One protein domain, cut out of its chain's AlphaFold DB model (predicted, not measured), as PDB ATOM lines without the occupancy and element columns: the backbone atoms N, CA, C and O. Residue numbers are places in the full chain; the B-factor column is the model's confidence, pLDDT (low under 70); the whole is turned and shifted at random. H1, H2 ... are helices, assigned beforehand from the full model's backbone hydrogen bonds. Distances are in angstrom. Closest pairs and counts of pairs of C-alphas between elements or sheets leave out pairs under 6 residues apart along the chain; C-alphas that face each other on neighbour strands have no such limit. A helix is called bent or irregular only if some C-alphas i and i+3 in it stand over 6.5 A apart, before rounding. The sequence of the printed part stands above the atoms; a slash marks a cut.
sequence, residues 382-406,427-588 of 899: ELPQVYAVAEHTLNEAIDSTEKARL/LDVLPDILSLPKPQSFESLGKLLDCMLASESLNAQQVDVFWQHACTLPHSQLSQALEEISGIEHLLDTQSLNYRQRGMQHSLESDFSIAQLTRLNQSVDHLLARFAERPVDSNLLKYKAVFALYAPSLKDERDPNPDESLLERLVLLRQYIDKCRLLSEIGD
ATOM      1  N   GLU A 382      19.141 -42.147  23.965       91.56
ATOM      2  CA  GLU A 382      18.757 -43.564  23.998       91.56
ATOM      3  C   GLU A 382      19.465 -44.394  22.911       91.56
ATOM      4  O   GLU A 382      19.443 -45.627  22.941       91.56
ATOM      5  N   LEU A 383      20.128 -43.741  21.949       91.38
ATOM      6  CA  LEU A 383      20.914 -44.429  20.928       91.38
ATOM      7  C   LEU A 383      22.185 -45.069  21.520       91.38
ATOM      8  O   LEU A 383      22.809 -44.512  22.428       91.38
ATOM      9  N   PRO A 384      22.641 -46.216  20.977       91.56
ATOM     10  CA  PRO A 384      23.884 -46.840  21.416       91.56
ATOM     11  C   PRO A 384      25.091 -45.898  21.294       91.56
ATOM     12  O   PRO A 384      25.230 -45.175  20.309       91.56
ATOM     13  N   GLN A 385      26.030 -45.984  22.242       89.62
ATOM     14  CA  GLN A 385      27.212 -45.105  22.304       89.62
ATOM     15  C   GLN A 385      28.043 -45.074  21.009       89.62
ATOM     16  O   GLN A 385      28.667 -44.064  20.709       89.62
ATOM     17  N   VAL A 386      28.012 -46.147  20.207       90.94
ATOM     18  CA  VAL A 386      28.725 -46.233  18.919       90.94
ATOM     19  C   VAL A 386      28.283 -45.174  17.898       90.94
ATOM     20  O   VAL A 386      29.045 -44.852  16.994       90.94
ATOM     21  N   TYR A 387      27.074 -44.618  18.036       89.88
ATOM     22  CA  TYR A 387      26.586 -43.541  17.169       89.88
ATOM     23  C   TYR A 387      27.202 -42.175  17.502       89.88
ATOM     24  O   TYR A 387      27.045 -41.253  16.707       89.88
ATOM     25  N   ALA A 388      27.868 -42.029  18.657       88.94
ATOM     26  CA  ALA A 388      28.556 -40.809  19.101       88.94
ATOM     27  C   ALA A 388      27.691 -39.526  19.120       88.94
ATOM     28  O   ALA A 388      28.203 -38.412  19.219       88.94
ATOM     29  N   VAL A 389      26.360 -39.652  19.059       87.00
ATOM     30  CA  VAL A 389      25.444 -38.503  18.969       87.00
ATOM     31  C   VAL A 389      25.290 -37.738  20.285       87.00
ATOM     32  O   VAL A 389      24.866 -36.589  20.248       87.00
ATOM     33  N   ALA A 390      25.651 -38.326  21.429       83.81
ATOM     34  CA  ALA A 390      25.564 -37.692  22.750       83.81
ATOM     35  C   ALA A 390      26.901 -37.090  23.238       83.81
ATOM     36  O   ALA A 390      26.994 -36.606  24.362       83.81
ATOM     37  N   GLU A 391      27.961 -37.117  22.424       82.81
ATOM     38  CA  GLU A 391      29.281 -36.642  22.852       82.81
ATOM     39  C   GLU A 391      29.328 -35.116  23.024       82.81
ATOM     40  O   GLU A 391      28.878 -34.359  22.161       82.81
ATOM     41  N   HIS A 392      29.921 -34.637  24.122       80.50
ATOM     42  CA  HIS A 392      30.049 -33.199  24.409       80.50
ATOM     43  C   HIS A 392      31.003 -32.459  23.460       80.50
ATOM     44  O   HIS A 392      30.856 -31.252  23.268       80.50
ATOM     45  N   THR A 393      31.940 -33.172  22.828       80.88
ATOM     46  CA  THR A 393      32.865 -32.652  21.802       80.88
ATOM     47  C   THR A 393      32.126 -32.003  20.625       80.88
ATOM     48  O   THR A 393      32.661 -31.123  19.945       80.88
ATOM     49  N   LEU A 394      30.860 -32.372  20.407       82.50
ATOM     50  CA  LEU A 394      29.993 -31.794  19.382       82.50
ATOM     51  C   LEU A 394      29.639 -30.317  19.630       82.50
ATOM     52  O   LEU A 394      29.278 -29.632  18.676       82.50
ATOM     53  N   ASN A 395      29.794 -29.805  20.855       83.44
ATOM     54  CA  ASN A 395      29.584 -28.385  21.175       83.44
ATOM     55  C   ASN A 395      30.674 -27.475  20.587       83.44
ATOM     56  O   ASN A 395      30.445 -26.295  20.349       83.44
ATOM     57  N   GLU A 396      31.874 -28.006  20.358       85.50
ATOM     58  CA  GLU A 396      33.010 -27.209  19.892       85.50
ATOM     59  C   GLU A 396      32.878 -26.843  18.401       85.50
ATOM     60  O   GLU A 396      32.016 -27.373  17.696       85.50
ATOM     61  N   ALA A 397      33.772 -25.991  17.885       85.12
ATOM     62  CA  ALA A 397      33.796 -25.609  16.470       85.12
ATOM     63  C   ALA A 397      33.889 -26.827  15.529       85.12
ATOM     64  O   ALA A 397      34.493 -27.848  15.862       85.12
ATOM     65  N   ILE A 398      33.287 -26.721  14.343       88.00
ATOM     66  CA  ILE A 398      33.331 -27.782  13.333       88.00
ATOM     67  C   ILE A 398      34.733 -27.809  12.710       88.00
ATOM     68  O   ILE A 398      35.082 -26.947  11.906       88.00
ATOM     69  N   ASP A 399      35.535 -28.799  13.090       90.12
ATOM     70  CA  ASP A 399      36.951 -28.940  12.729       90.12
ATOM     71  C   ASP A 399      37.234 -30.131  11.794       90.12
ATOM     72  O   ASP A 399      38.326 -30.247  11.234       90.12
ATOM     73  N   SER A 400      36.247 -31.007  11.587       90.81
ATOM     74  CA  SER A 400      36.388 -32.239  10.814       90.81
ATOM     75  C   SER A 400      35.134 -32.589  10.006       90.81
ATOM     76  O   SER A 400      34.000 -32.248  10.351       90.81
ATOM     77  N   THR A 401      35.340 -33.316   8.901       90.81
ATOM     78  CA  THR A 401      34.243 -33.814   8.048       90.81
ATOM     79  C   THR A 401      33.389 -34.871   8.751       90.81
ATOM     80  O   THR A 401      32.196 -34.976   8.480       90.81
ATOM     81  N   GLU A 402      33.983 -35.628   9.672       86.56
ATOM     82  CA  GLU A 402      33.293 -36.608  10.509       86.56
ATOM     83  C   GLU A 402      32.321 -35.925  11.473       86.56
ATOM     84  O   GLU A 402      31.136 -36.257  11.483       86.56
ATOM     85  N   LYS A 403      32.774 -34.874  12.167       88.00
ATOM     86  CA  LYS A 403      31.919 -34.040  13.019       88.00
ATOM     87  C   LYS A 403      30.772 -33.396  12.242       88.00
ATOM     88  O   LYS A 403      29.635 -33.416  12.703       88.00
ATOM     89  N   ALA A 404      31.033 -32.892  11.034       88.88
ATOM     90  CA  ALA A 404      29.982 -32.341  10.175       88.88
ATOM     91  C   ALA A 404      28.917 -33.390   9.785       88.88
ATOM     92  O   ALA A 404      27.726 -33.083   9.782       88.88
ATOM     93  N   ARG A 405      29.318 -34.639   9.497       90.44
ATOM     94  CA  ARG A 405      28.381 -35.746   9.213       90.44
ATOM     95  C   ARG A 405      27.571 -36.154  10.442       90.44
ATOM     96  O   ARG A 405      26.377 -36.407  10.314       90.44
ATOM     97  N   LEU A 406      28.194 -36.185  11.620       90.38
ATOM     98  CA  LEU A 406      27.492 -36.439  12.881       90.38
ATOM     99  C   LEU A 406      26.449 -35.352  13.162       90.38
ATOM    100  O   LEU A 406      25.305 -35.677  13.468       90.38
ATOM    101  N   LEU A 427       0.566 -32.754  27.170       89.12
ATOM    102  CA  LEU A 427      -0.092 -33.267  28.372       89.12
ATOM    103  C   LEU A 427      -0.325 -32.162  29.412       89.12
ATOM    104  O   LEU A 427      -1.347 -32.179  30.095       89.12
ATOM    105  N   ASP A 428       0.541 -31.144  29.452       87.69
ATOM    106  CA  ASP A 428       0.388 -29.985  30.341       87.69
ATOM    107  C   ASP A 428      -0.797 -29.085  29.949       87.69
ATOM    108  O   ASP A 428      -1.250 -28.282  30.761       87.69
ATOM    109  N   VAL A 429      -1.321 -29.212  28.723       87.31
ATOM    110  CA  VAL A 429      -2.469 -28.428  28.234       87.31
ATOM    111  C   VAL A 429      -3.794 -28.964  28.777       87.31
ATOM    112  O   VAL A 429      -4.768 -28.217  28.905       87.31
ATOM    113  N   LEU A 430      -3.862 -30.261  29.100       84.69
ATOM    114  CA  LEU A 430      -5.109 -30.938  29.470       84.69
ATOM    115  C   LEU A 430      -5.867 -30.235  30.608       84.69
ATOM    116  O   LEU A 430      -7.076 -30.040  30.453       84.69
ATOM    117  N   PRO A 431      -5.218 -29.794  31.706       80.44
ATOM    118  CA  PRO A 431      -5.908 -29.070  32.764       80.44
ATOM    119  C   PRO A 431      -6.497 -27.734  32.306       80.44
ATOM    120  O   PRO A 431      -7.507 -27.318  32.861       80.44
ATOM    121  N   ASP A 432      -5.908 -27.048  31.329       79.44
ATOM    122  CA  ASP A 432      -6.373 -25.726  30.890       79.44
ATOM    123  C   ASP A 432      -7.474 -25.811  29.821       79.44
ATOM    124  O   ASP A 432      -8.375 -24.973  29.803       79.44
ATOM    125  N   ILE A 433      -7.456 -26.845  28.972       83.88
ATOM    126  CA  ILE A 433      -8.505 -27.093  27.968       83.88
ATOM    127  C   ILE A 433      -9.708 -27.825  28.574       83.88
ATOM    128  O   ILE A 433     -10.845 -27.484  28.268       83.88
ATOM    129  N   LEU A 434      -9.499 -28.843  29.412       85.06
ATOM    130  CA  LEU A 434     -10.581 -29.730  29.862       85.06
ATOM    131  C   LEU A 434     -11.236 -29.303  31.182       85.06
ATOM    132  O   LEU A 434     -12.137 -30.006  31.646       85.06
ATOM    133  N   SER A 435     -10.815 -28.188  31.785       84.62
ATOM    134  CA  SER A 435     -11.404 -27.644  33.017       84.62
ATOM    135  C   SER A 435     -12.096 -26.295  32.795       84.62
ATOM    136  O   SER A 435     -12.054 -25.726  31.705       84.62
ATOM    137  N   LEU A 436     -12.787 -25.789  33.822       87.38
ATOM    138  CA  LEU A 436     -13.471 -24.499  33.731       87.38
ATOM    139  C   LEU A 436     -12.471 -23.344  33.503       87.38
ATOM    140  O   LEU A 436     -11.502 -23.213  34.262       87.38
ATOM    141  N   PRO A 437     -12.729 -22.455  32.520       88.50
ATOM    142  CA  PRO A 437     -11.843 -21.339  32.213       88.50
ATOM    143  C   PRO A 437     -11.746 -20.375  33.399       88.50
ATOM    144  O   PRO A 437     -12.716 -20.113  34.111       88.50
ATOM    145  N   LYS A 438     -10.556 -19.810  33.619       85.44
ATOM    146  CA  LYS A 438     -10.308 -18.873  34.724       85.44
ATOM    147  C   LYS A 438     -10.831 -17.482  34.325       85.44
ATOM    148  O   LYS A 438     -10.303 -16.921  33.373       85.44
ATOM    149  N   PRO A 439     -11.765 -16.844  35.063       89.19
ATOM    150  CA  PRO A 439     -12.310 -15.530  34.683       89.19
ATOM    151  C   PRO A 439     -11.259 -14.445  34.406       89.19
ATOM    152  O   PRO A 439     -11.433 -13.595  33.536       89.19
ATOM    153  N   GLN A 440     -10.124 -14.507  35.104       88.00
ATOM    154  CA  GLN A 440      -8.996 -13.589  34.930       88.00
ATOM    155  C   GLN A 440      -8.375 -13.630  33.523       88.00
ATOM    156  O   GLN A 440      -7.796 -12.631  33.106       88.00
ATOM    157  N   SER A 441      -8.499 -14.741  32.785       87.31
ATOM    158  CA  SER A 441      -7.906 -14.882  31.450       87.31
ATOM    159  C   SER A 441      -8.729 -14.225  30.343       87.31
ATOM    160  O   SER A 441      -8.197 -13.990  29.264       87.31
ATOM    161  N   PHE A 442     -10.019 -13.944  30.569       92.56
ATOM    162  CA  PHE A 442     -10.918 -13.485  29.504       92.56
ATOM    163  C   PHE A 442     -11.750 -12.246  29.866       92.56
ATOM    164  O   PHE A 442     -12.139 -11.498  28.973       92.56
ATOM    165  N   GLU A 443     -12.017 -11.973  31.148       93.31
ATOM    166  CA  GLU A 443     -12.988 -10.937  31.531       93.31
ATOM    167  C   GLU A 443     -12.496  -9.506  31.253       93.31
ATOM    168  O   GLU A 443     -13.299  -8.629  30.938       93.31
ATOM    169  N   SER A 444     -11.180  -9.266  31.303       94.12
ATOM    170  CA  SER A 444     -10.585  -7.970  30.926       94.12
ATOM    171  C   SER A 444     -10.871  -7.637  29.455       94.12
ATOM    172  O   SER A 444     -11.394  -6.567  29.138       94.12
ATOM    173  N   LEU A 445     -10.640  -8.611  28.565       96.12
ATOM    174  CA  LEU A 445     -10.975  -8.503  27.143       96.12
ATOM    175  C   LEU A 445     -12.487  -8.404  26.934       96.12
ATOM    176  O   LEU A 445     -12.939  -7.601  26.124       96.12
ATOM    177  N   GLY A 446     -13.275  -9.170  27.693       94.06
ATOM    178  CA  GLY A 446     -14.733  -9.133  27.617       94.06
ATOM    179  C   GLY A 446     -15.301  -7.739  27.855       94.06
ATOM    180  O   GLY A 446     -16.100  -7.275  27.046       94.06
ATOM    181  N   LYS A 447     -14.825  -7.035  28.886       91.94
ATOM    182  CA  LYS A 447     -15.226  -5.647  29.172       91.94
ATOM    183  C   LYS A 447     -14.849  -4.679  28.052       91.94
ATOM    184  O   LYS A 447     -15.655  -3.821  27.707       91.94
ATOM    185  N   LEU A 448     -13.660  -4.823  27.465       93.12
ATOM    186  CA  LEU A 448     -13.246  -4.003  26.321       93.12
ATOM    187  C   LEU A 448     -14.140  -4.240  25.100       93.12
ATOM    188  O   LEU A 448     -14.566  -3.284  24.456       93.12
ATOM    189  N   LEU A 449     -14.470  -5.497  24.801       93.19
ATOM    190  CA  LEU A 449     -15.381  -5.830  23.705       93.19
ATOM    191  C   LEU A 449     -16.816  -5.357  23.984       93.19
ATOM    192  O   LEU A 449     -17.494  -4.936  23.053       93.19
ATOM    193  N   ASP A 450     -17.270  -5.368  25.243       90.31
ATOM    194  CA  ASP A 450     -18.565  -4.793  25.635       90.31
ATOM    195  C   ASP A 450     -18.601  -3.270  25.384       90.31
ATOM    196  O   ASP A 450     -19.619  -2.747  24.932       90.31
ATOM    197  N   CYS A 451     -17.495  -2.547  25.611       85.62
ATOM    198  CA  CYS A 451     -17.359  -1.132  25.231       85.62
ATOM    199  C   CYS A 451     -17.418  -0.926  23.710       85.62
ATOM    200  O   CYS A 451     -18.078  -0.001  23.242       85.62
ATOM    201  N   MET A 452     -16.783  -1.804  22.928       87.31
ATOM    202  CA  MET A 452     -16.859  -1.740  21.463       87.31
ATOM    203  C   MET A 452     -18.291  -1.980  20.952       87.31
ATOM    204  O   MET A 452     -18.751  -1.275  20.058       87.31
ATOM    205  N   LEU A 453     -19.024  -2.940  21.534       87.12
ATOM    206  CA  LEU A 453     -20.448  -3.164  21.228       87.12
ATOM    207  C   LEU A 453     -21.328  -1.972  21.621       87.12
ATOM    208  O   LEU A 453     -22.278  -1.650  20.915       87.12
ATOM    209  N   ALA A 454     -20.957  -1.274  22.693       79.50
ATOM    210  CA  ALA A 454     -21.550  -0.009  23.114       79.50
ATOM    211  C   ALA A 454     -21.098   1.199  22.267       79.50
ATOM    212  O   ALA A 454     -21.316   2.340  22.666       79.50
ATOM    213  N   SER A 455     -20.441   0.989  21.121       78.19
ATOM    214  CA  SER A 455     -19.952   2.054  20.229       78.19
ATOM    215  C   SER A 455     -19.048   3.096  20.917       78.19
ATOM    216  O   SER A 455     -18.940   4.232  20.449       78.19
ATOM    217  N   GLU A 456     -18.393   2.739  22.026       81.75
ATOM    218  CA  GLU A 456     -17.441   3.610  22.724       81.75
ATOM    219  C   GLU A 456     -16.102   3.634  21.980       81.75
ATOM    220  O   GLU A 456     -15.659   2.612  21.453       81.75
ATOM    221  N   SER A 457     -15.423   4.780  21.932       80.38
ATOM    222  CA  SER A 457     -14.079   4.855  21.353       80.38
ATOM    223  C   SER A 457     -13.034   4.223  22.279       80.38
ATOM    224  O   SER A 457     -13.153   4.267  23.503       80.38
ATOM    225  N   LEU A 458     -11.987   3.638  21.690       84.50
ATOM    226  CA  LEU A 458     -10.863   3.081  22.441       84.50
ATOM    227  C   LEU A 458      -9.768   4.133  22.608       84.50
ATOM    228  O   LEU A 458      -9.328   4.742  21.632       84.50
ATOM    229  N   ASN A 459      -9.297   4.320  23.838       89.75
ATOM    230  CA  ASN A 459      -8.106   5.117  24.123       89.75
ATOM    231  C   ASN A 459      -6.821   4.264  24.068       89.75
ATOM    232  O   ASN A 459      -6.874   3.036  24.053       89.75
ATOM    233  N   ALA A 460      -5.652   4.915  24.067       91.38
ATOM    234  CA  ALA A 460      -4.358   4.230  23.954       91.38
ATOM    235  C   ALA A 460      -4.132   3.176  25.056       91.38
ATOM    236  O   ALA A 460      -3.721   2.059  24.763       91.38
ATOM    237  N   GLN A 461      -4.493   3.490  26.305       94.12
ATOM    238  CA  GLN A 461      -4.365   2.556  27.425       94.12
ATOM    239  C   GLN A 461      -5.234   1.304  27.229       94.12
ATOM    240  O   GLN A 461      -4.815   0.198  27.555       94.12
ATOM    241  N   GLN A 462      -6.446   1.446  26.690       93.00
ATOM    242  CA  GLN A 462      -7.325   0.314  26.391       93.00
ATOM    243  C   GLN A 462      -6.771  -0.562  25.263       93.00
ATOM    244  O   GLN A 462      -6.913  -1.781  25.326       93.00
ATOM    245  N   VAL A 463      -6.108   0.034  24.267       94.56
ATOM    246  CA  VAL A 463      -5.391  -0.715  23.220       94.56
ATOM    247  C   VAL A 463      -4.200  -1.479  23.815       94.56
ATOM    248  O   VAL A 463      -3.988  -2.639  23.467       94.56
ATOM    249  N   ASP A 464      -3.467  -0.883  24.761       94.38
ATOM    250  CA  ASP A 464      -2.378  -1.562  25.480       94.38
ATOM    251  C   ASP A 464      -2.891  -2.774  26.264       94.38
ATOM    252  O   ASP A 464      -2.347  -3.873  26.149       94.38
ATOM    253  N   VAL A 465      -3.981  -2.585  27.013       95.06
ATOM    254  CA  VAL A 465      -4.646  -3.654  27.771       95.06
ATOM    255  C   VAL A 465      -5.146  -4.753  26.831       95.06
ATOM    256  O   VAL A 465      -4.970  -5.932  27.135       95.06
ATOM    257  N   PHE A 466      -5.722  -4.395  25.678       96.50
ATOM    258  CA  PHE A 466      -6.157  -5.369  24.677       96.50
ATOM    259  C   PHE A 466      -5.000  -6.273  24.242       96.50
ATOM    260  O   PHE A 466      -5.106  -7.489  24.382       96.50
ATOM    261  N   TRP A 467      -3.883  -5.702  23.780       95.75
ATOM    262  CA  TRP A 467      -2.754  -6.493  23.280       95.75
ATOM    263  C   TRP A 467      -2.060  -7.297  24.380       95.75
ATOM    264  O   TRP A 467      -1.721  -8.461  24.168       95.75
ATOM    265  N   GLN A 468      -1.922  -6.730  25.581       94.88
ATOM    266  CA  GLN A 468      -1.372  -7.447  26.732       94.88
ATOM    267  C   GLN A 468      -2.177  -8.714  27.056       94.88
ATOM    268  O   GLN A 468      -1.599  -9.765  27.339       94.88
ATOM    269  N   HIS A 469      -3.509  -8.635  27.027       95.75
ATOM    270  CA  HIS A 469      -4.359  -9.779  27.352       95.75
ATOM    271  C   HIS A 469      -4.584 -10.727  26.171       95.75
ATOM    272  O   HIS A 469      -4.628 -11.936  26.378       95.75
ATOM    273  N   ALA A 470      -4.688 -10.223  24.940       95.50
ATOM    274  CA  ALA A 470      -4.862 -11.057  23.751       95.50
ATOM    275  C   ALA A 470      -3.667 -12.006  23.553       95.50
ATOM    276  O   ALA A 470      -3.865 -13.190  23.290       95.50
ATOM    277  N   CYS A 471      -2.441 -11.521  23.777       93.88
ATOM    278  CA  CYS A 471      -1.224 -12.329  23.663       93.88
ATOM    279  C   CYS A 471      -0.953 -13.234  24.880       93.88
ATOM    280  O   CYS A 471       0.025 -13.972  24.886       93.88
ATOM    281  N   THR A 472      -1.786 -13.178  25.926       92.56
ATOM    282  CA  THR A 472      -1.675 -14.042  27.120       92.56
ATOM    283  C   THR A 472      -2.851 -15.006  27.265       92.56
ATOM    284  O   THR A 472      -3.011 -15.645  28.308       92.56
ATOM    285  N   LEU A 473      -3.675 -15.134  26.218       92.19
ATOM    286  CA  LEU A 473      -4.675 -16.192  26.123       92.19
ATOM    287  C   LEU A 473      -4.004 -17.573  26.205       92.19
ATOM    288  O   LEU A 473      -2.888 -17.736  25.709       92.19
ATOM    289  N   PRO A 474      -4.674 -18.572  26.809       90.62
ATOM    290  CA  PRO A 474      -4.104 -19.904  26.956       90.62
ATOM    291  C   PRO A 474      -3.793 -20.522  25.588       90.62
ATOM    292  O   PRO A 474      -4.595 -20.434  24.654       90.62
ATOM    293  N   HIS A 475      -2.630 -21.154  25.465       91.06
ATOM    294  CA  HIS A 475      -2.287 -21.945  24.286       91.06
ATOM    295  C   HIS A 475      -3.081 -23.244  24.273       91.06
ATOM    296  O   HIS A 475      -3.310 -23.866  25.310       91.06
ATOM    297  N   SER A 476      -3.497 -23.649  23.079       92.12
ATOM    298  CA  SER A 476      -4.112 -24.951  22.851       92.12
ATOM    299  C   SER A 476      -3.108 -26.002  22.384       92.12
ATOM    300  O   SER A 476      -3.401 -27.197  22.420       92.12
ATOM    301  N   GLN A 477      -1.925 -25.555  21.955       92.94
ATOM    302  CA  GLN A 477      -0.789 -26.407  21.641       92.94
ATOM    303  C   GLN A 477       0.476 -25.847  22.281       92.94
ATOM    304  O   GLN A 477       0.781 -24.672  22.096       92.94
ATOM    305  N   LEU A 478       1.231 -26.684  22.993       93.31
ATOM    306  CA  LEU A 478       2.490 -26.272  23.620       93.31
ATOM    307  C   LEU A 478       3.721 -26.880  22.955       93.31
ATOM    308  O   LEU A 478       3.741 -28.063  22.632       93.31
ATOM    309  N   SER A 479       4.772 -26.082  22.810       93.62
ATOM    310  CA  SER A 479       6.094 -26.564  22.421       93.62
ATOM    311  C   SER A 479       7.080 -26.441  23.575       93.62
ATOM    312  O   SER A 479       6.975 -25.535  24.406       93.62
ATOM    313  N   GLN A 480       8.057 -27.344  23.622       92.00
ATOM    314  CA  GLN A 480       9.172 -27.248  24.560       92.00
ATOM    315  C   GLN A 480      10.521 -27.347  23.859       92.00
ATOM    316  O   GLN A 480      10.660 -27.952  22.794       92.00
ATOM    317  N   ALA A 481      11.521 -26.707  24.458       90.06
ATOM    318  CA  ALA A 481      12.894 -26.839  24.014       90.06
ATOM    319  C   ALA A 481      13.419 -28.225  24.383       90.06
ATOM    320  O   ALA A 481      13.056 -28.784  25.417       90.06
ATOM    321  N   LEU A 482      14.316 -28.757  23.562       87.75
ATOM    322  CA  LEU A 482      15.078 -29.930  23.958       87.75
ATOM    323  C   LEU A 482      16.227 -29.522  24.879       87.75
ATOM    324  O   LEU A 482      17.019 -28.637  24.546       87.75
ATOM    325  N   GLU A 483      16.340 -30.210  26.009       82.62
ATOM    326  CA  GLU A 483      17.411 -30.017  26.982       82.62
ATOM    327  C   GLU A 483      18.482 -31.110  26.854       82.62
ATOM    328  O   GLU A 483      18.243 -32.187  26.310       82.62
ATOM    329  N   GLU A 484      19.690 -30.819  27.344       81.38
ATOM    330  CA  GLU A 484      20.794 -31.788  27.453       81.38
ATOM    331  C   GLU A 484      21.265 -32.436  26.128       81.38
ATOM    332  O   GLU A 484      21.809 -33.541  26.125       81.38
ATOM    333  N   ILE A 485      21.125 -31.742  24.990       84.25
ATOM    334  CA  ILE A 485      21.614 -32.209  23.679       84.25
ATOM    335  C   ILE A 485      22.875 -31.445  23.258       84.25
ATOM    336  O   ILE A 485      22.854 -30.227  23.083       84.25
ATOM    337  N   SER A 486      23.975 -32.162  23.017       85.31
ATOM    338  CA  SER A 486      25.223 -31.567  22.520       85.31
ATOM    339  C   SER A 486      25.140 -31.128  21.050       85.31
ATOM    340  O   SER A 486      24.469 -31.758  20.241       85.31
ATOM    341  N   GLY A 487      25.840 -30.066  20.661       80.06
ATOM    342  CA  GLY A 487      26.005 -29.626  19.272       80.06
ATOM    343  C   GLY A 487      24.762 -29.023  18.613       80.06
ATOM    344  O   GLY A 487      24.817 -28.688  17.431       80.06
ATOM    345  N   ILE A 488      23.656 -28.855  19.346       80.62
ATOM    346  CA  ILE A 488      22.409 -28.279  18.818       80.62
ATOM    347  C   ILE A 488      22.573 -26.806  18.401       80.62
ATOM    348  O   ILE A 488      21.919 -26.371  17.459       80.62
ATOM    349  N   GLU A 489      23.513 -26.082  19.021       80.56
ATOM    350  CA  GLU A 489      23.897 -24.699  18.679       80.56
ATOM    351  C   GLU A 489      24.361 -24.534  17.221       80.56
ATOM    352  O   GLU A 489      24.291 -23.440  16.668       80.56
ATOM    353  N   HIS A 490      24.822 -25.614  16.578       82.94
ATOM    354  CA  HIS A 490      25.212 -25.597  15.162       82.94
ATOM    355  C   HIS A 490      24.027 -25.781  14.206       82.94
ATOM    356  O   HIS A 490      24.170 -25.548  13.006       82.94
ATOM    357  N   LEU A 491      22.885 -26.257  14.709       78.94
ATOM    358  CA  LEU A 491      21.710 -26.636  13.916       78.94
ATOM    359  C   LEU A 491      20.561 -25.644  14.081       78.94
ATOM    360  O   LEU A 491      19.854 -25.347  13.118       78.94
ATOM    361  N   LEU A 492      20.384 -25.142  15.299       78.00
ATOM    362  CA  LEU A 492      19.386 -24.155  15.663       78.00
ATOM    363  C   LEU A 492      20.069 -22.968  16.328       78.00
ATOM    364  O   LEU A 492      21.082 -23.118  17.008       78.00
ATOM    365  N   ASP A 493      19.460 -21.792  16.200       68.75
ATOM    366  CA  ASP A 493      19.840 -20.629  16.997       68.75
ATOM    367  C   ASP A 493      19.368 -20.807  18.453       68.75
ATOM    368  O   ASP A 493      18.404 -20.197  18.912       68.75
ATOM    369  N   THR A 494      20.027 -21.699  19.193       63.31
ATOM    370  CA  THR A 494      19.752 -21.963  20.615       63.31
ATOM    371  C   THR A 494      20.403 -20.930  21.545       63.31
ATOM    372  O   THR A 494      20.117 -20.895  22.750       63.31
ATOM    373  N   GLN A 495      21.250 -20.052  20.990       54.56
ATOM    374  CA  GLN A 495      21.757 -18.845  21.650       54.56
ATOM    375  C   GLN A 495      20.614 -17.844  21.880       54.56
ATOM    376  O   GLN A 495      20.610 -17.143  22.898       54.56
ATOM    377  N   SER A 496      19.599 -17.845  21.008       63.34
ATOM    378  CA  SER A 496      18.331 -17.160  21.242       63.34
ATOM    379  C   SER A 496      17.687 -17.627  22.550       63.34
ATOM    380  O   SER A 496      17.285 -18.782  22.708       63.34
ATOM    381  N   LEU A 497      17.535 -16.693  23.495       68.06
ATOM    382  CA  LEU A 497      16.754 -16.897  24.720       68.06
ATOM    383  C   LEU A 497      15.335 -17.416  24.419       68.06
ATOM    384  O   LEU A 497      14.766 -18.116  25.252       68.06
ATOM    385  N   ASN A 498      14.795 -17.136  23.227       74.25
ATOM    386  CA  ASN A 498      13.437 -17.513  22.849       74.25
ATOM    387  C   ASN A 498      13.258 -19.027  22.676       74.25
ATOM    388  O   ASN A 498      12.316 -19.569  23.249       74.25
ATOM    389  N   TYR A 499      14.153 -19.722  21.953       84.19
ATOM    390  CA  TYR A 499      14.016 -21.177  21.772       84.19
ATOM    391  C   TYR A 499      14.148 -21.898  23.112       84.19
ATOM    392  O   TYR A 499      13.309 -22.721  23.446       84.19
ATOM    393  N   ARG A 500      15.134 -21.529  23.942       80.81
ATOM    394  CA  ARG A 500      15.320 -22.157  25.262       80.81
ATOM    395  C   ARG A 500      14.148 -21.940  26.221       80.81
ATOM    396  O   ARG A 500      13.920 -22.781  27.076       80.81
ATOM    397  N   GLN A 501      13.417 -20.833  26.099       83.12
ATOM    398  CA  GLN A 501      12.274 -20.548  26.971       83.12
ATOM    399  C   GLN A 501      10.948 -21.114  26.456       83.12
ATOM    400  O   GLN A 501      10.069 -21.399  27.264       83.12
ATOM    401  N   ARG A 502      10.760 -21.207  25.133       83.69
ATOM    402  CA  ARG A 502       9.447 -21.477  24.517       83.69
ATOM    403  C   ARG A 502       9.477 -22.536  23.408       83.69
ATOM    404  O   ARG A 502       8.489 -22.693  22.705       83.69
ATOM    405  N   GLY A 503      10.587 -23.240  23.193       88.94
ATOM    406  CA  GLY A 503      10.724 -24.193  22.086       88.94
ATOM    407  C   GLY A 503      10.392 -23.564  20.728       88.94
ATOM    408  O   GLY A 503      10.742 -22.414  20.453       88.94
ATOM    409  N   MET A 504       9.662 -24.306  19.895       89.75
ATOM    410  CA  MET A 504       9.127 -23.852  18.605       89.75
ATOM    411  C   MET A 504       7.699 -23.290  18.729       89.75
ATOM    412  O   MET A 504       6.939 -23.347  17.762       89.75
ATOM    413  N   GLN A 505       7.317 -22.734  19.892       91.69
ATOM    414  CA  GLN A 505       5.932 -22.331  20.187       91.69
ATOM    415  C   GLN A 505       5.321 -21.465  19.087       91.69
ATOM    416  O   GLN A 505       4.258 -21.796  18.592       91.69
ATOM    417  N   HIS A 506       6.007 -20.405  18.651       88.38
ATOM    418  CA  HIS A 506       5.471 -19.497  17.631       88.38
ATOM    419  C   HIS A 506       5.199 -20.193  16.284       88.38
ATOM    420  O   HIS A 506       4.273 -19.811  15.576       88.38
ATOM    421  N   SER A 507       5.982 -21.217  15.932       88.62
ATOM    422  CA  SER A 507       5.772 -22.009  14.714       88.62
ATOM    423  C   SER A 507       4.676 -23.061  14.873       88.62
ATOM    424  O   SER A 507       4.006 -23.381  13.895       88.62
ATOM    425  N   LEU A 508       4.510 -23.612  16.079       91.88
ATOM    426  CA  LEU A 508       3.465 -24.588  16.390       91.88
ATOM    427  C   LEU A 508       2.090 -23.912  16.503       91.88
ATOM    428  O   LEU A 508       1.122 -24.344  15.882       91.88
ATOM    429  N   GLU A 509       2.021 -22.844  17.292       93.00
ATOM    430  CA  GLU A 509       0.841 -22.019  17.513       93.00
ATOM    431  C   GLU A 509       1.268 -20.621  17.984       93.00
ATOM    432  O   GLU A 509       1.748 -20.437  19.106       93.00
ATOM    433  N   SER A 510       1.075 -19.625  17.120       93.31
ATOM    434  CA  SER A 510       1.341 -18.223  17.426       93.31
ATOM    435  C   SER A 510       0.233 -17.605  18.291       93.31
ATOM    436  O   SER A 510      -0.950 -17.938  18.156       93.31
ATOM    437  N   ASP A 511       0.628 -16.667  19.159       94.50
ATOM    438  CA  ASP A 511      -0.267 -15.946  20.071       94.50
ATOM    439  C   ASP A 511      -1.359 -15.201  19.302       94.50
ATOM    440  O   ASP A 511      -1.077 -14.530  18.316       94.50
ATOM    441  N   PHE A 512      -2.607 -15.267  19.756       96.31
ATOM    442  CA  PHE A 512      -3.742 -14.596  19.124       96.31
ATOM    443  C   PHE A 512      -3.847 -14.890  17.613       96.31
ATOM    444  O   PHE A 512      -4.027 -13.979  16.802       96.31
ATOM    445  N   SER A 513      -3.706 -16.163  17.233       96.94
ATOM    446  CA  SER A 513      -3.945 -16.662  15.870       96.94
ATOM    447  C   SER A 513      -5.365 -17.204  15.690       96.94
ATOM    448  O   SER A 513      -6.038 -17.598  16.650       96.94
ATOM    449  N   ILE A 514      -5.834 -17.280  14.441       97.81
ATOM    450  CA  ILE A 514      -7.123 -17.900  14.087       97.81
ATOM    451  C   ILE A 514      -7.161 -19.363  14.551       97.81
ATOM    452  O   ILE A 514      -8.178 -19.814  15.087       97.81
ATOM    453  N   ALA A 515      -6.057 -20.099  14.397       96.25
ATOM    454  CA  ALA A 515      -5.953 -21.498  14.811       96.25
ATOM    455  C   ALA A 515      -6.119 -21.666  16.332       96.25
ATOM    456  O   ALA A 515      -6.936 -22.489  16.761       96.25
ATOM    457  N   GLN A 516      -5.424 -20.845  17.132       95.81
ATOM    458  CA  GLN A 516      -5.541 -20.851  18.593       95.81
ATOM    459  C   GLN A 516      -6.984 -20.568  19.024       95.81
ATOM    460  O   GLN A 516      -7.596 -21.357  19.745       95.81
ATOM    461  N   LEU A 517      -7.571 -19.470  18.536       97.25
ATOM    462  CA  LEU A 517      -8.925 -19.059  18.919       97.25
ATOM    463  C   LEU A 517      -9.988 -20.080  18.496       97.25
ATOM    464  O   LEU A 517     -10.970 -20.282  19.212       97.25
ATOM    465  N   THR A 518      -9.798 -20.744  17.355       96.88
ATOM    466  CA  THR A 518     -10.706 -21.799  16.883       96.88
ATOM    467  C   THR A 518     -10.698 -23.001  17.825       96.88
ATOM    468  O   THR A 518     -11.763 -23.476  18.220       96.88
ATOM    469  N   ARG A 519      -9.518 -23.475  18.240       95.44
ATOM    470  CA  ARG A 519      -9.391 -24.614  19.165       95.44
ATOM    471  C   ARG A 519      -9.880 -24.277  20.568       95.44
ATOM    472  O   ARG A 519     -10.581 -25.085  21.174       95.44
ATOM    473  N   LEU A 520      -9.601 -23.066  21.054       94.44
ATOM    474  CA  LEU A 520     -10.164 -22.571  22.313       94.44
ATOM    475  C   LEU A 520     -11.699 -22.551  22.273       94.44
ATOM    476  O   LEU A 520     -12.345 -23.012  23.211       94.44
ATOM    477  N   ASN A 521     -12.300 -22.094  21.171       95.50
ATOM    478  CA  ASN A 521     -13.752 -22.150  20.988       95.50
ATOM    479  C   ASN A 521     -14.295 -23.586  21.027       95.50
ATOM    480  O   ASN A 521     -15.272 -23.836  21.730       95.50
ATOM    481  N   GLN A 522     -13.660 -24.518  20.312       94.00
ATOM    482  CA  GLN A 522     -14.058 -25.933  20.285       94.00
ATOM    483  C   GLN A 522     -13.948 -26.596  21.661       94.00
ATOM    484  O   GLN A 522     -14.804 -27.400  22.030       94.00
ATOM    485  N   SER A 523     -12.920 -26.236  22.432       92.38
ATOM    486  CA  SER A 523     -12.758 -26.690  23.809       92.38
ATOM    487  C   SER A 523     -13.948 -26.278  24.679       92.38
ATOM    488  O   SER A 523     -14.593 -27.115  25.314       92.38
ATOM    489  N   VAL A 524     -14.308 -24.993  24.655       93.50
ATOM    490  CA  VAL A 524     -15.426 -24.500  25.467       93.50
ATOM    491  C   VAL A 524     -16.763 -25.060  24.973       93.50
ATOM    492  O   VAL A 524     -17.620 -25.371  25.797       93.50
ATOM    493  N   ASP A 525     -16.937 -25.275  23.664       94.06
ATOM    494  CA  ASP A 525     -18.116 -25.968  23.122       94.06
ATOM    495  C   ASP A 525     -18.245 -27.392  23.685       94.06
ATOM    496  O   ASP A 525     -19.340 -27.813  24.067       94.06
ATOM    497  N   HIS A 526     -17.133 -28.127  23.804       92.25
ATOM    498  CA  HIS A 526     -17.121 -29.448  24.435       92.25
ATOM    499  C   HIS A 526     -17.529 -29.385  25.916       92.25
ATOM    500  O   HIS A 526     -18.274 -30.246  26.390       92.25
ATOM    501  N   LEU A 527     -17.079 -28.366  26.653       92.19
ATOM    502  CA  LEU A 527     -17.453 -28.179  28.058       92.19
ATOM    503  C   LEU A 527     -18.932 -27.797  28.218       92.19
ATOM    504  O   LEU A 527     -19.615 -28.366  29.069       92.19
ATOM    505  N   LEU A 528     -19.449 -26.896  27.379       93.50
ATOM    506  CA  LEU A 528     -20.863 -26.499  27.366       93.50
ATOM    507  C   LEU A 528     -21.792 -27.665  27.002       93.50
ATOM    508  O   LEU A 528     -22.878 -27.787  27.570       93.50
ATOM    509  N   ALA A 529     -21.348 -28.575  26.129       93.25
ATOM    510  CA  ALA A 529     -22.120 -29.758  25.752       93.25
ATOM    511  C   ALA A 529     -22.463 -30.665  26.949       93.25
ATOM    512  O   ALA A 529     -23.495 -31.334  26.924       93.25
ATOM    513  N   ARG A 530     -21.664 -30.646  28.029       90.69
ATOM    514  CA  ARG A 530     -21.959 -31.382  29.277       90.69
ATOM    515  C   ARG A 530     -23.239 -30.903  29.966       90.69
ATOM    516  O   ARG A 530     -23.844 -31.662  30.714       90.69
ATOM    517  N   PHE A 531     -23.656 -29.672  29.682       90.69
ATOM    518  CA  PHE A 531     -24.872 -29.046  30.198       90.69
ATOM    519  C   PHE A 531     -25.989 -28.975  29.148       90.69
ATOM    520  O   PHE A 531     -26.990 -28.302  29.368       90.69
ATOM    521  N   ALA A 532     -25.815 -29.650  28.004       91.69
ATOM    522  CA  ALA A 532     -26.704 -29.560  26.846       91.69
ATOM    523  C   ALA A 532     -26.908 -28.120  26.331       91.69
ATOM    524  O   ALA A 532     -27.932 -27.807  25.724       91.69
ATOM    525  N   GLU A 533     -25.919 -27.248  26.544       90.12
ATOM    526  CA  GLU A 533     -25.974 -25.860  26.106       90.12
ATOM    527  C   GLU A 533     -25.331 -25.668  24.737       90.12
ATOM    528  O   GLU A 533     -24.228 -26.152  24.469       90.12
ATOM    529  N   ARG A 534     -26.018 -24.914  23.870       87.81
ATOM    530  CA  ARG A 534     -25.518 -24.537  22.547       87.81
ATOM    531  C   ARG A 534     -25.585 -23.017  22.370       87.81
ATOM    532  O   ARG A 534     -26.686 -22.461  22.378       87.81
ATOM    533  N   PRO A 535     -24.442 -22.333  22.188       85.62
ATOM    534  CA  PRO A 535     -24.425 -20.898  21.945       85.62
ATOM    535  C   PRO A 535     -25.002 -20.557  20.564       85.62
ATOM    536  O   PRO A 535     -25.011 -21.379  19.643       85.62
ATOM    537  N   VAL A 536     -25.481 -19.321  20.430       88.31
ATOM    538  CA  VAL A 536     -26.006 -18.766  19.175       88.31
ATOM    539  C   VAL A 536     -24.876 -18.600  18.152       88.31
ATOM    540  O   VAL A 536     -23.741 -18.281  18.507       88.31
ATOM    541  N   ASP A 537     -25.189 -18.785  16.867       87.06
ATOM    542  CA  ASP A 537     -24.255 -18.497  15.775       87.06
ATOM    543  C   ASP A 537     -23.867 -17.007  15.754       87.06
ATOM    544  O   ASP A 537     -24.717 -16.116  15.697       87.06
ATOM    545  N   SER A 538     -22.564 -16.723  15.741       84.69
ATOM    546  CA  SER A 538     -22.043 -15.352  15.728       84.69
ATOM    547  C   SER A 538     -22.496 -14.494  14.546       84.69
ATOM    548  O   SER A 538     -22.512 -13.268  14.662       84.69
ATOM    549  N   ASN A 539     -22.869 -15.107  13.419       87.25
ATOM    550  CA  ASN A 539     -23.377 -14.378  12.260       87.25
ATOM    551  C   ASN A 539     -24.719 -13.711  12.583       87.25
ATOM    552  O   ASN A 539     -24.951 -12.574  12.174       87.25
ATOM    553  N   LEU A 540     -25.561 -14.375  13.382       90.94
ATOM    554  CA  LEU A 540     -26.816 -13.810  13.885       90.94
ATOM    555  C   LEU A 540     -26.560 -12.710  14.921       90.94
ATOM    556  O   LEU A 540     -27.318 -11.749  14.994       90.94
ATOM    557  N   LEU A 541     -25.457 -12.807  15.671       91.75
ATOM    558  CA  LEU A 541     -25.047 -11.810  16.666       91.75
ATOM    559  C   LEU A 541     -24.413 -10.548  16.060       91.75
ATOM    560  O   LEU A 541     -24.140  -9.601  16.793       91.75
ATOM    561  N   LYS A 542     -24.175 -10.508  14.741       90.88
ATOM    562  CA  LYS A 542     -23.690  -9.339  13.977       90.88
ATOM    563  C   LYS A 542     -22.399  -8.676  14.493       90.88
ATOM    564  O   LYS A 542     -22.132  -7.516  14.184       90.88
ATOM    565  N   TYR A 543     -21.537  -9.411  15.197       93.19
ATOM    566  CA  TYR A 543     -20.273  -8.884  15.742       93.19
ATOM    567  C   TYR A 543     -19.334  -8.295  14.691       93.19
ATOM    568  O   TYR A 543     -18.693  -7.271  14.926       93.19
ATOM    569  N   LYS A 544     -19.286  -8.912  13.507       92.75
ATOM    570  CA  LYS A 544     -18.421  -8.478  12.407       92.75
ATOM    571  C   LYS A 544     -18.670  -7.021  12.000       92.75
ATOM    572  O   LYS A 544     -17.711  -6.314  11.716       92.75
ATOM    573  N   ALA A 545     -19.931  -6.580  11.980       87.56
ATOM    574  CA  ALA A 545     -20.285  -5.217  11.585       87.56
ATOM    575  C   ALA A 545     -19.731  -4.178  12.570       87.56
ATOM    576  O   ALA A 545     -19.208  -3.152  12.149       87.56
ATOM    577  N   VAL A 546     -19.781  -4.482  13.869       89.69
ATOM    578  CA  VAL A 546     -19.270  -3.592  14.915       89.69
ATOM    579  C   VAL A 546     -17.742  -3.587  14.934       89.69
ATOM    580  O   VAL A 546     -17.125  -2.531  14.835       89.69
ATOM    581  N   PHE A 547     -17.104  -4.758  15.004       93.31
ATOM    582  CA  PHE A 547     -15.643  -4.839  15.134       93.31
ATOM    583  C   PHE A 547     -14.885  -4.354  13.895       93.31
ATOM    584  O   PHE A 547     -13.723  -3.961  14.012       93.31
ATOM    585  N   ALA A 548     -15.530  -4.298  12.725       91.50
ATOM    586  CA  ALA A 548     -14.949  -3.677  11.536       91.50
ATOM    587  C   ALA A 548     -14.577  -2.198  11.762       91.50
ATOM    588  O   ALA A 548     -13.595  -1.734  11.188       91.50
ATOM    589  N   LEU A 549     -15.304  -1.485  12.634       89.00
ATOM    590  CA  LEU A 549     -15.029  -0.086  12.987       89.00
ATOM    591  C   LEU A 549     -13.772   0.073  13.858       89.00
ATOM    592  O   LEU A 549     -13.127   1.116  13.823       89.00
ATOM    593  N   TYR A 550     -13.411  -0.964  14.617       90.56
ATOM    594  CA  TYR A 550     -12.306  -0.939  15.584       90.56
ATOM    595  C   TYR A 550     -11.021  -1.576  15.060       90.56
ATOM    596  O   TYR A 550      -9.935  -1.253  15.542       90.56
ATOM    597  N   ALA A 551     -11.121  -2.455  14.058       90.62
ATOM    598  CA  ALA A 551      -9.965  -3.113  13.459       90.62
ATOM    599  C   ALA A 551      -8.850  -2.129  13.027       90.62
ATOM    600  O   ALA A 551      -7.688  -2.432  13.299       90.62
ATOM    601  N   PRO A 552      -9.138  -0.945  12.438       90.12
ATOM    602  CA  PRO A 552      -8.094   0.029  12.110       90.12
ATOM    603  C   PRO A 552      -7.364   0.595  13.334       90.12
ATOM    604  O   PRO A 552      -6.161   0.812  13.263       90.12
ATOM    605  N   SER A 553      -8.068   0.818  14.449       88.25
ATOM    606  CA  SER A 553      -7.491   1.377  15.683       88.25
ATOM    607  C   SER A 553      -6.649   0.372  16.466       88.25
ATOM    608  O   SER A 553      -5.798   0.772  17.252       88.25
ATOM    609  N   LEU A 554      -6.904  -0.924  16.277       92.00
ATOM    610  CA  LEU A 554      -6.151  -1.994  16.927       92.00
ATOM    611  C   LEU A 554      -4.939  -2.444  16.108       92.00
ATOM    612  O   LEU A 554      -3.998  -2.975  16.688       92.00
ATOM    613  N   LYS A 555      -4.944  -2.232  14.788       87.69
ATOM    614  CA  LYS A 555      -3.853  -2.639  13.899       87.69
ATOM    615  C   LYS A 555      -2.579  -1.834  14.190       87.69
ATOM    616  O   LYS A 555      -2.501  -0.655  13.856       87.69
ATOM    617  N   ASP A 556      -1.589  -2.494  14.783       86.69
ATOM    618  CA  ASP A 556      -0.327  -1.906  15.252       86.69
ATOM    619  C   ASP A 556       0.800  -2.969  15.238       86.69
ATOM    620  O   ASP A 556       0.530  -4.156  15.069       86.69
ATOM    621  N   GLU A 557       2.058  -2.571  15.439       89.12
ATOM    622  CA  GLU A 557       3.265  -3.421  15.436       89.12
ATOM    623  C   GLU A 557       3.259  -4.525  16.508       89.12
ATOM    624  O   GLU A 557       4.037  -5.472  16.438       89.12
ATOM    625  N   ARG A 558       2.377  -4.411  17.506       91.38
ATOM    626  CA  ARG A 558       2.187  -5.403  18.576       91.38
ATOM    627  C   ARG A 558       1.369  -6.617  18.150       91.38
ATOM    628  O   ARG A 558       1.303  -7.572  18.920       91.38
ATOM    629  N   ASP A 559       0.735  -6.572  16.979       93.56
ATOM    630  CA  ASP A 559      -0.033  -7.694  16.449       93.56
ATOM    631  C   ASP A 559       0.896  -8.890  16.158       93.56
ATOM    632  O   ASP A 559       1.740  -8.800  15.266       93.56
ATOM    633  N   PRO A 560       0.749 -10.021  16.873       92.25
ATOM    634  CA  PRO A 560       1.601 -11.194  16.683       92.25
ATOM    635  C   PRO A 560       1.341 -11.937  15.362       92.25
ATOM    636  O   PRO A 560       2.162 -12.767  14.978       92.25
ATOM    637  N   ASN A 561       0.221 -11.672  14.675       93.19
ATOM    638  CA  ASN A 561      -0.174 -12.339  13.426       93.19
ATOM    639  C   ASN A 561      -0.746 -11.338  12.398       93.19
ATOM    640  O   ASN A 561      -1.936 -11.393  12.071       93.19
ATOM    641  N   PRO A 562       0.079 -10.424  11.855       92.56
ATOM    642  CA  PRO A 562      -0.383  -9.350  10.969       92.56
ATOM    643  C   PRO A 562      -0.891  -9.839   9.602       92.56
ATOM    644  O   PRO A 562      -1.630  -9.115   8.929       92.56
ATOM    645  N   ASP A 563      -0.509 -11.053   9.194       93.31
ATOM    646  CA  ASP A 563      -0.923 -11.674   7.931       93.31
ATOM    647  C   ASP A 563      -2.342 -12.271   7.999       93.31
ATOM    648  O   ASP A 563      -2.977 -12.506   6.968       93.31
ATOM    649  N   GLU A 564      -2.869 -12.488   9.208       95.38
ATOM    650  CA  GLU A 564      -4.220 -12.995   9.434       95.38
ATOM    651  C   GLU A 564      -5.239 -11.857   9.601       95.38
ATOM    652  O   GLU A 564      -4.953 -10.779  10.127       95.38
ATOM    653  N   SER A 565      -6.494 -12.117   9.220       96.12
ATOM    654  CA  SER A 565      -7.589 -11.155   9.377       96.12
ATOM    655  C   SER A 565      -7.840 -10.828  10.855       96.12
ATOM    656  O   SER A 565      -8.441 -11.611  11.590       96.12
ATOM    657  N   LEU A 566      -7.435  -9.629  11.294       96.44
ATOM    658  CA  LEU A 566      -7.706  -9.138  12.653       96.44
ATOM    659  C   LEU A 566      -9.211  -9.128  12.967       96.44
ATOM    660  O   LEU A 566      -9.619  -9.468  14.072       96.44
ATOM    661  N   LEU A 567     -10.053  -8.799  11.982       96.12
ATOM    662  CA  LEU A 567     -11.507  -8.803  12.148       96.12
ATOM    663  C   LEU A 567     -12.051 -10.203  12.469       96.12
ATOM    664  O   LEU A 567     -12.924 -10.342  13.321       96.12
ATOM    665  N   GLU A 568     -11.542 -11.237  11.800       96.81
ATOM    666  CA  GLU A 568     -11.942 -12.624  12.060       96.81
ATOM    667  C   GLU A 568     -11.508 -13.071  13.458       96.81
ATOM    668  O   GLU A 568     -12.313 -13.624  14.210       96.81
ATOM    669  N   ARG A 569     -10.279 -12.723  13.854       97.56
ATOM    670  CA  ARG A 569      -9.762 -12.978  15.203       97.56
ATOM    671  C   ARG A 569     -10.582 -12.279  16.288       97.56
ATOM    672  O   ARG A 569     -10.900 -12.904  17.294       97.56
ATOM    673  N   LEU A 570     -11.006 -11.031  16.083       97.38
ATOM    674  CA  LEU A 570     -11.884 -10.319  17.024       97.38
ATOM    675  C   LEU A 570     -13.248 -11.008  17.191       97.38
ATOM    676  O   LEU A 570     -13.751 -11.116  18.310       97.38
ATOM    677  N   VAL A 571     -13.835 -11.517  16.104       97.12
ATOM    678  CA  VAL A 571     -15.102 -12.267  16.165       97.12
ATOM    679  C   VAL A 571     -14.920 -13.589  16.915       97.12
ATOM    680  O   VAL A 571     -15.714 -13.883  17.810       97.12
ATOM    681  N   LEU A 572     -13.872 -14.362  16.611       97.69
ATOM    682  CA  LEU A 572     -13.564 -15.616  17.312       97.69
ATOM    683  C   LEU A 572     -13.260 -15.386  18.798       97.69
ATOM    684  O   LEU A 572     -13.702 -16.165  19.646       97.69
ATOM    685  N   LEU A 573     -12.556 -14.300  19.125       97.69
ATOM    686  CA  LEU A 573     -12.293 -13.890  20.501       97.69
ATOM    687  C   LEU A 573     -13.594 -13.577  21.241       97.69
ATOM    688  O   LEU A 573     -13.783 -14.044  22.366       97.69
ATOM    689  N   ARG A 574     -14.514 -12.830  20.616       96.38
ATOM    690  CA  ARG A 574     -15.814 -12.536  21.227       96.38
ATOM    691  C   ARG A 574     -16.619 -13.806  21.482       96.38
ATOM    692  O   ARG A 574     -17.138 -13.965  22.581       96.38
ATOM    693  N   GLN A 575     -16.671 -14.722  20.513       96.06
ATOM    694  CA  GLN A 575     -17.326 -16.021  20.693       96.06
ATOM    695  C   GLN A 575     -16.735 -16.791  21.880       96.06
ATOM    696  O   GLN A 575     -17.481 -17.271  22.730       96.06
ATOM    697  N   TYR A 576     -15.403 -16.872  21.963       95.81
ATOM    698  CA  TYR A 576     -14.715 -17.561  23.052       95.81
ATOM    699  C   TYR A 576     -15.075 -16.956  24.413       95.81
ATOM    700  O   TYR A 576     -15.434 -17.684  25.339       95.81
ATOM    701  N   ILE A 577     -15.048 -15.625  24.525       95.69
ATOM    702  CA  ILE A 577     -15.389 -14.904  25.757       95.69
ATOM    703  C   ILE A 577     -16.848 -15.132  26.157       95.69
ATOM    704  O   ILE A 577     -17.112 -15.425  27.323       95.69
ATOM    705  N   ASP A 578     -17.794 -15.028  25.224       94.44
ATOM    706  CA  ASP A 578     -19.217 -15.222  25.525       94.44
ATOM    707  C   ASP A 578     -19.498 -16.652  25.997       94.44
ATOM    708  O   ASP A 578     -20.222 -16.848  26.976       94.44
ATOM    709  N   LYS A 579     -18.859 -17.647  25.369       94.88
ATOM    710  CA  LYS A 579     -18.929 -19.050  25.794       94.88
ATOM    711  C   LYS A 579     -18.303 -19.263  27.173       94.88
ATOM    712  O   LYS A 579     -18.901 -19.944  28.001       94.88
ATOM    713  N   CYS A 580     -17.147 -18.658  27.453       93.88
ATOM    714  CA  CYS A 580     -16.503 -18.733  28.768       93.88
ATOM    715  C   CYS A 580     -17.364 -18.102  29.867       93.88
ATOM    716  O   CYS A 580     -17.494 -18.669  30.952       93.88
ATOM    717  N   ARG A 581     -17.973 -16.943  29.586       92.69
ATOM    718  CA  ARG A 581     -18.899 -16.259  30.497       92.69
ATOM    719  C   ARG A 581     -20.144 -17.106  30.755       92.69
ATOM    720  O   ARG A 581     -20.490 -17.309  31.912       92.69
ATOM    721  N   LEU A 582     -20.762 -17.661  29.706       92.25
ATOM    722  CA  LEU A 582     -21.901 -18.578  29.839       92.25
ATOM    723  C   LEU A 582     -21.535 -19.797  30.687       92.25
ATOM    724  O   LEU A 582     -22.250 -20.121  31.630       92.25
ATOM    725  N   LEU A 583     -20.408 -20.441  30.377       92.31
ATOM    726  CA  LEU A 583     -19.936 -21.612  31.104       92.31
ATOM    727  C   LEU A 583     -19.667 -21.293  32.576       92.31
ATOM    728  O   LEU A 583     -19.998 -22.119  33.408       92.31
ATOM    729  N   SER A 584     -19.121 -20.112  32.892       90.38
ATOM    730  CA  SER A 584     -18.829 -19.676  34.269       90.38
ATOM    731  C   SER A 584     -20.083 -19.364  35.095       90.38
ATOM    732  O   SER A 584     -20.046 -19.425  36.324       90.38
ATOM    733  N   GLU A 585     -21.188 -19.025  34.432       89.19
ATOM    734  CA  GLU A 585     -22.457 -18.626  35.054       89.19
ATOM    735  C   GLU A 585     -23.519 -19.734  34.996       89.19
ATOM    736  O   GLU A 585     -24.628 -19.554  35.496       89.19
ATOM    737  N   ILE A 586     -23.209 -20.890  34.400       89.25
ATOM    738  CA  ILE A 586     -24.207 -21.909  34.053       89.25
ATOM    739  C   ILE A 586     -24.937 -22.493  35.265       89.25
ATOM    740  O   ILE A 586     -26.126 -22.785  35.169       89.25
ATOM    741  N   GLY A 587     -24.258 -22.610  36.410       86.75
ATOM    742  CA  GLY A 587     -24.874 -23.045  37.664       86.75
ATOM    743  C   GLY A 587     -25.943 -22.065  38.143       86.75
ATOM    744  O   GLY A 587     -27.102 -22.441  38.321       86.75
ATOM    745  N   ASP A 588     -25.585 -20.783  38.241       85.94
ATOM    746  CA  ASP A 588     -26.501 -19.726  38.676       85.94
ATOM    747  C   ASP A 588     -27.666 -19.537  37.688       85.94
ATOM    748  O   ASP A 588     -28.819 -19.394  38.107       85.94
TER     749      ASP A 588
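This is residues 382 to 406 and 427 to 588 of the 899 residues of an uncharacterized protein of Pseudoalteromonas sp. BSi20495 (UniProt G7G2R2). Picture a helical body at one end of an elongated model, with the long helix H11 and H8 side by side at its core, H4 crossing H11, H5 packed on H4, and H9 packed on H4 and H11, while the short helix H3 meets H8 with its last residue, Ile 433, near Ser 523. From this body residues 471 to 496 loop far out towards a small separate piece, H1 and H2, and the chain returns through the short helices H6 and H7. The printed part has 187 residues with eleven named helices, H1 to H11 in order, and no named strand; the class is all helix. It is loose, with a radius of gyration of the C-alphas of 21.9 A, and spans 67 by 39 by 25 A.

Find C-alpha 392 at (30.049, -33.199, 24.409), where H1 begins; it runs to 395, and H2 takes residues 401 to 406. Past the cut, H3 is residues 427 to 433, irregular but only just: C-alphas 428 and 431 are 6.8 A apart. H4, residues 443 to 453, is 14.9 A long and H5, residues 460 to 470, 15.3 A. H6 is residues 497 to 502 and H7 residues 505 to 508. From C-alpha 514 at (-7.123, -17.900, 14.087), H8 runs 22.4 A to residue 529. H9 is residues 543 to 547 and H10 residues 551 to 554. H11, residues 566 to 588, runs 33.8 A to C-alpha 588 at (-26.501, -19.726, 38.676); it is irregular, with C-alphas 584 and 587 7.7 A apart.

Look first at H8 and H11, which touch at a shallow tilt of 20 degrees, the same way; their closest C-alphas, of Asn 521 and Tyr 576, are 5.1 A apart. Of the four pairs of helices that touch and have a tilt, H8 and H11 among them, 1 is at a shallow tilt, and the helix packing is mostly crossed, the helices standing at steep tilts to each other. H11, with residues 574 to 578 alone, touches H4 at 62 degrees, opposite ways (Gly 446 and Ile 577, closest C-alphas, 6.1 A). H4 touches H5 at 53 degrees, opposite ways, closest at C-alphas 445 and 466, 6.3 A. H9 touches H4, with the closest C-alphas, of Leu 453 and Val 546, 6.4 A apart, and it touches H11 at residues 567 to 574 of H11 alone, with the closest C-alphas, of Tyr 543 and Val 571, 6.2 A apart. H10 is close to H5 and H11 but not clearly touching. H3 only just touches H8, with 3 pairs of C-alphas within 8 A, by residues 520 to 524 of H8 alone. H1 and H2 are close but not clearly touching; H6 and H7 meet only through their link. In H2, H4, H5, H6, H8 and H9 every O i to N i+4 pair is within hydrogen-bond range; H11 has 17 of 19, H3 1 of 3 with 2 of 4 O i to N i+3 pairs, and H1, H7 and H10 are too short for an O i to N i+4 pair.

The farthest C-alphas, of Ser 400 and Asp 588, are 69.9 A apart. Residues 407 to 426 are not printed, a gap of 31.8 A between C-alphas 406 and 427. The links H5 to H6, H8 to H9 and H10 to H11 are long. Mean pLDDT of the printed part is 89.3; look for values under 70 at residues 493 to 497.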